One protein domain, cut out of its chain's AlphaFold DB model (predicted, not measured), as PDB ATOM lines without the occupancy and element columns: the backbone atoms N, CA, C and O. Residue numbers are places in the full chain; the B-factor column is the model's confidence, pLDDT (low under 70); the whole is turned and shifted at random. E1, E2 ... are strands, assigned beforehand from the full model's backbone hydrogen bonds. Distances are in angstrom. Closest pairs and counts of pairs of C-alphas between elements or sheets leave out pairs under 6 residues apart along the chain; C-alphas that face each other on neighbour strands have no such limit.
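AT A GLANCE: This is residues 41 to 80 of the 85 residues of an uncharacterized protein of Venustampulla echinocandica (UniProt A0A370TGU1). A small three-stranded sheet, E1 to E3, makes the body; the unnamed stretch of residues 41 to 51 loops past the end where E2 turns into E3, and at the opposite end the backbone turns back after E3 into the short strand E4, which runs outside the sheet. The printed part has 40 residues with no named helix and four named strands in the order E1, E2, E3, E4. The sheet's order is E1 - E2 - E3, antiparallel throughout, and the class is all strand, though under half of the residues, 19 of 40, are in named elements. The whole is flat and only just compact, close to loose, with a radius of gyration of the C-alphas of 10.3 A and spans of 27 by 21 by 11 A.

HOW THE PARTS SIT: After residues 41 to 51 come E1, residues 52 to 55, and E2, residues 58 to 63, antiparallel neighbours joined as a hairpin by a tight link. Their directions stand at 145 degrees, and the facing C-alphas of Trp 52 and Gln 61 are 4.7 A apart. N 53 and O 60 are within hydrogen-bond range at 2.8 A, as are N 55 and O 58 at 2.9 A. E2 forms a second hairpin with E3, residues 66 to 71, again antiparallel, at 163 degrees. The facing C-alphas of Glu 60 and Ser 69 are 4.5 A apart; N 61 and O 68 are within hydrogen-bond range at 3.0 A, and N 68 and O 61 at 2.8 A. E1, E2 and E3 form a meander, each strand the antiparallel neighbour of the one before, with E1 and E3 as edge strands. E4, residues 77 to 79, pairs with no named strand. It is apart from E2 and from E3, while its closest C-alpha pair with E1, Cys 54 and Tyr 77, is at 6.4 A.

IN THESE COORDINATES: E1 begins at C-alpha 52, (20.282, 2.777, -14.926), and covers 10.0 A to C-alpha 55. E2 runs 16.2 A from Arg 58 to Asn 63. E3 runs 16.5 A from Trp 66 to C-alpha 71 at (7.666, 2.114, -10.285). E4 covers 6.8 A from Tyr 77 to C-alpha 79 at (23.322, 5.654, -4.136).

THE WHOLE: The two C-alphas farthest apart, those of Thr 43 and Asn 80, are 28.1 A from each other. The printed part has no cut, and its three links between named strands are tight. The mean pLDDT of the printed part is 78.1; residues 41 to 48 are under 70.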
ATOM      1  N   GLN A  41       8.169  -5.212 -19.263       53.03
ATOM      2  CA  GLN A  41       9.005  -5.056 -20.444       53.03
ATOM      3  C   GLN A  41       8.271  -4.146 -21.429       53.03
ATOM      4  O   GLN A  41       7.246  -4.517 -21.992       53.03
ATOM      5  N   THR A  42       8.778  -2.931 -21.619       55.81
ATOM      6  CA  THR A  42       8.206  -2.002 -22.600       55.81
ATOM      7  C   THR A  42       9.145  -1.916 -23.795       55.81
ATOM      8  O   THR A  42      10.321  -1.590 -23.635       55.81
ATOM      9  N   THR A  43       8.651  -2.192 -24.997       53.19
ATOM     10  CA  THR A  43       9.377  -1.942 -26.248       53.19
ATOM     11  C   THR A  43       9.423  -0.428 -26.460       53.19
ATOM     12  O   THR A  43       8.444   0.176 -26.889       53.19
ATOM     13  N   VAL A  44      10.518   0.224 -26.069       52.50
ATOM     14  CA  VAL A  44      10.721   1.668 -26.269       52.50
ATOM     15  C   VAL A  44      11.946   1.878 -27.153       52.50
ATOM     16  O   VAL A  44      12.873   1.076 -27.104       52.50
ATOM     17  N   ALA A  45      11.883   2.937 -27.972       53.00
ATOM     18  CA  ALA A  45      12.910   3.472 -28.872       53.00
ATOM     19  C   ALA A  45      14.362   3.212 -28.410       53.00
ATOM     20  O   ALA A  45      14.607   3.214 -27.201       53.00
ATOM     21  N   PRO A  46      15.317   3.023 -29.348       53.47
ATOM     22  CA  PRO A  46      16.642   2.471 -29.069       53.47
ATOM     23  C   PRO A  46      17.300   3.212 -27.912       53.47
ATOM     24  O   PRO A  46      17.669   4.380 -28.025       53.47
ATOM     25  N   CYS A  47      17.403   2.530 -26.778       58.25
ATOM     26  CA  CYS A  47      18.055   3.064 -25.605       58.25
ATOM     27  C   CYS A  47      19.325   2.259 -25.333       58.25
ATOM     28  O   CYS A  47      19.327   1.027 -25.387       58.25
ATOM     29  N   SER A  48      20.431   2.979 -25.136       64.19
ATOM     30  CA  SER A  48      21.770   2.400 -25.050       64.19
ATOM     31  C   SER A  48      21.895   1.457 -23.857       64.19
ATOM     32  O   SER A  48      21.394   1.742 -22.769       64.19
ATOM     33  N   PHE A  49      22.571   0.330 -24.073       76.00
ATOM     34  CA  PHE A  49      22.801  -0.690 -23.055       76.00
ATOM     35  C   PHE A  49      23.540  -0.125 -21.829       76.00
ATOM     36  O   PHE A  49      24.523   0.600 -21.970       76.00
ATOM     37  N   GLY A  50      23.102  -0.519 -20.630       74.00
ATOM     38  CA  GLY A  50      23.966  -0.563 -19.444       74.00
ATOM     39  C   GLY A  50      23.755   0.513 -18.376       74.00
ATOM     40  O   GLY A  50      24.103   0.268 -17.225       74.00
ATOM     41  N   ALA A  51      23.144   1.658 -18.686       75.69
ATOM     42  CA  ALA A  51      22.906   2.690 -17.673       75.69
ATOM     43  C   ALA A  51      21.520   2.555 -17.027       75.69
ATOM     44  O   ALA A  51      20.495   2.531 -17.713       75.69
ATOM     45  N   TRP A  52      21.496   2.525 -15.694       82.50
ATOM     46  CA  TRP A  52      20.282   2.777 -14.926       82.50
ATOM     47  C   TRP A  52      19.910   4.256 -15.020       82.50
ATOM     48  O   TRP A  52      20.778   5.131 -15.035       82.50
ATOM     49  N   ARG A  53      18.614   4.553 -15.057       84.50
ATOM     50  CA  ARG A  53      18.079   5.915 -15.060       84.50
ATOM     51  C   ARG A  53      17.021   6.057 -13.980       84.50
ATOM     52  O   ARG A  53      16.203   5.162 -13.796       84.50
ATOM     53  N   CYS A  54      17.020   7.214 -13.330       84.88
ATOM     54  CA  CYS A  54      15.925   7.651 -12.479       84.88
ATOM     55  C   CYS A  54      15.134   8.749 -13.175       84.88
ATOM     56  O   CYS A  54      15.690   9.796 -13.501       84.88
ATOM     57  N   ASN A  55      13.844   8.515 -13.398       84.81
ATOM     58  CA  ASN A  55      12.933   9.476 -14.006       84.81
ATOM     59  C   ASN A  55      11.704   9.669 -13.107       84.81
ATOM     60  O   ASN A  55      10.697   8.965 -13.230       84.81
ATOM     61  N   GLY A  56      11.817  10.592 -12.151       87.81
ATOM     62  CA  GLY A  56      10.789  10.823 -11.137       87.81
ATOM     63  C   GLY A  56      10.582   9.577 -10.281       87.81
ATOM     64  O   GLY A  56      11.472   9.185  -9.536       87.81
ATOM     65  N   LYS A  57       9.425   8.924 -10.413       90.31
ATOM     66  CA  LYS A  57       9.068   7.704  -9.666       90.31
ATOM     67  C   LYS A  57       9.447   6.401 -10.373       90.31
ATOM     68  O   LYS A  57       8.915   5.350 -10.031       90.31
ATOM     69  N   ARG A  58      10.272   6.452 -11.422       88.31
ATOM     70  CA  ARG A  58      10.544   5.290 -12.273       88.31
ATOM     71  C   ARG A  58      12.037   5.031 -12.396       88.31
ATOM     72  O   ARG A  58      12.779   5.909 -12.833       88.31
ATOM     73  N   ILE A  59      12.444   3.818 -12.046       89.19
ATOM     74  CA  ILE A  59      13.781   3.296 -12.318       89.19
ATOM     75  C   ILE A  59      13.723   2.585 -13.665       89.19
ATOM     76  O   ILE A  59      12.836   1.760 -13.875       89.19
ATOM     77  N   GLU A  60      14.646   2.893 -14.570       86.31
ATOM     78  CA  GLU A  60      14.707   2.294 -15.903       86.31
ATOM     79  C   GLU A  60      16.097   1.712 -16.184       86.31
ATOM     80  O   GLU A  60      17.103   2.348 -15.875       86.31
ATOM     81  N   GLN A  61      16.167   0.534 -16.807       85.56
ATOM     82  CA  GLN A  61      17.405  -0.020 -17.367       85.56
ATOM     83  C   GLN A  61      17.185  -0.410 -18.813       85.56
ATOM     84  O   GLN A  61      16.209  -1.080 -19.142       85.56
ATOM     85  N   CYS A  62      18.121  -0.019 -19.663       79.50
ATOM     86  CA  CYS A  62      18.083  -0.319 -21.079       79.50
ATOM     87  C   CYS A  62      18.973  -1.503 -21.423       79.50
ATOM     88  O   CYS A  62      20.138  -1.560 -21.022       79.50
ATOM     89  N   ASN A  63      18.416  -2.431 -22.196       77.88
ATOM     90  CA  ASN A  63      19.120  -3.595 -22.695       77.88
ATOM     91  C   ASN A  63      18.823  -3.783 -24.188       77.88
ATOM     92  O   ASN A  63      17.953  -4.551 -24.583       77.88
ATOM     93  N   ASN A  64      19.519  -2.984 -25.000       72.75
ATOM     94  CA  ASN A  64      19.621  -3.077 -26.458       72.75
ATOM     95  C   ASN A  64      18.362  -3.603 -27.188       72.75
ATOM     96  O   ASN A  64      18.385  -4.668 -27.803       72.75
ATOM     97  N   GLY A  65      17.256  -2.855 -27.103       70.81
ATOM     98  CA  GLY A  65      15.980  -3.178 -27.766       70.81
ATOM     99  C   GLY A  65      14.799  -3.369 -26.811       70.81
ATOM    100  O   GLY A  65      13.646  -3.319 -27.238       70.81
ATOM    101  N   TRP A  66      15.064  -3.514 -25.513       74.31
ATOM    102  CA  TRP A  66      14.038  -3.510 -24.472       74.31
ATOM    103  C   TRP A  66      14.479  -2.702 -23.250       74.31
ATOM    104  O   TRP A  66      15.671  -2.448 -23.047       74.31
ATOM    105  N   LYS A  67      13.507  -2.281 -22.430       77.38
ATOM    106  CA  LYS A  67      13.773  -1.649 -21.135       77.38
ATOM    107  C   LYS A  67      13.061  -2.355 -19.986       77.38
ATOM    108  O   LYS A  67      11.893  -2.726 -20.114       77.38
ATOM    109  N   LEU A  68      13.761  -2.481 -18.862       79.19
ATOM    110  CA  LEU A  68      13.168  -2.737 -17.551       79.19
ATOM    111  C   LEU A  68      12.673  -1.421 -16.992       79.19
ATOM    112  O   LEU A  68      13.385  -0.420 -17.061       79.19
ATOM    113  N   SER A  69      11.481  -1.430 -16.405       82.44
ATOM    114  CA  SER A  69      11.034  -0.315 -15.584       82.44
ATOM    115  C   SER A  69      10.410  -0.806 -14.285       82.44
ATOM    116  O   SER A  69       9.623  -1.751 -14.293       82.44
ATOM    117  N   ALA A  70      10.768  -0.156 -13.182       84.62
ATOM    118  CA  ALA A  70      10.155  -0.343 -11.872       84.62
ATOM    119  C   ALA A  70       9.549   0.987 -11.414       84.62
ATOM    120  O   ALA A  70      10.143   2.047 -11.624       84.62
ATOM    121  N   ILE A  71       8.355   0.937 -10.822       87.44
ATOM    122  CA  ILE A  71       7.666   2.114 -10.285       87.44
ATOM    123  C   ILE A  71       7.850   2.134  -8.770       87.44
ATOM    124  O   ILE A  71       7.488   1.185  -8.081       87.44
ATOM    125  N   CYS A  72       8.388   3.236  -8.268       85.12
ATOM    126  CA  CYS A  72       8.546   3.514  -6.851       85.12
ATOM    127  C   CYS A  72       7.288   4.194  -6.286       85.12
ATOM    128  O   CYS A  72       6.576   4.914  -6.992       85.12
ATOM    129  N   GLY A  73       7.033   4.028  -4.983       87.44
ATOM    130  CA  GLY A  73       6.000   4.812  -4.288       87.44
ATOM    131  C   GLY A  73       6.338   6.313  -4.241       87.44
ATOM    132  O   GLY A  73       5.460   7.169  -4.415       87.44
ATOM    133  N   GLY A  74       7.628   6.625  -4.072       88.62
ATOM    134  CA  GLY A  74       8.212   7.970  -4.081       88.62
ATOM    135  C   GLY A  74       9.086   8.255  -5.308       88.62
ATOM    136  O   GLY A  74       9.085   7.496  -6.274       88.62
ATOM    137  N   ASN A  75       9.821   9.372  -5.277       91.25
ATOM    138  CA  ASN A  75      10.853   9.642  -6.280       91.25
ATOM    139  C   ASN A  75      12.026   8.687  -6.069       91.25
ATOM    140  O   ASN A  75      12.447   8.472  -4.936       91.25
ATOM    141  N   CYS A  76      12.557   8.148  -7.156       90.50
ATOM    142  CA  CYS A  76      13.735   7.310  -7.100       90.50
ATOM    143  C   CYS A  76      15.009   8.170  -7.011       90.50
ATOM    144  O   CYS A  76      15.027   9.331  -7.432       90.50
ATOM    145  N   TYR A  77      16.082   7.600  -6.468       92.00
ATOM    146  CA  TYR A  77      17.371   8.268  -6.274       92.00
ATOM    147  C   TYR A  77      18.539   7.310  -6.543       92.00
ATOM    148  O   TYR A  77      18.346   6.103  -6.650       92.00
ATOM    149  N   PHE A  78      19.758   7.840  -6.672       88.19
ATOM    150  CA  PHE A  78      20.968   7.028  -6.832       88.19
ATOM    151  C   PHE A  78      21.792   6.998  -5.547       88.19
ATOM    152  O   PHE A  78      21.995   8.022  -4.900       88.19
ATOM    153  N   THR A  79      22.324   5.830  -5.198       91.75
ATOM    154  CA  THR A  79      23.322   5.654  -4.136       91.75
ATOM    155  C   THR A  79      24.437   4.771  -4.675       91.75
ATOM    156  O   THR A  79      24.183   3.674  -5.162       91.75
ATOM    157  N   ASN A  80      25.678   5.269  -4.660       91.19
ATOM    158  CA  ASN A  80      26.854   4.561  -5.193       91.19
ATOM    159  C   ASN A  80      26.651   3.987  -6.615       91.19
ATOM    160  O   ASN A  80      27.067   2.871  -6.912       91.19
TER     161      ASN A  80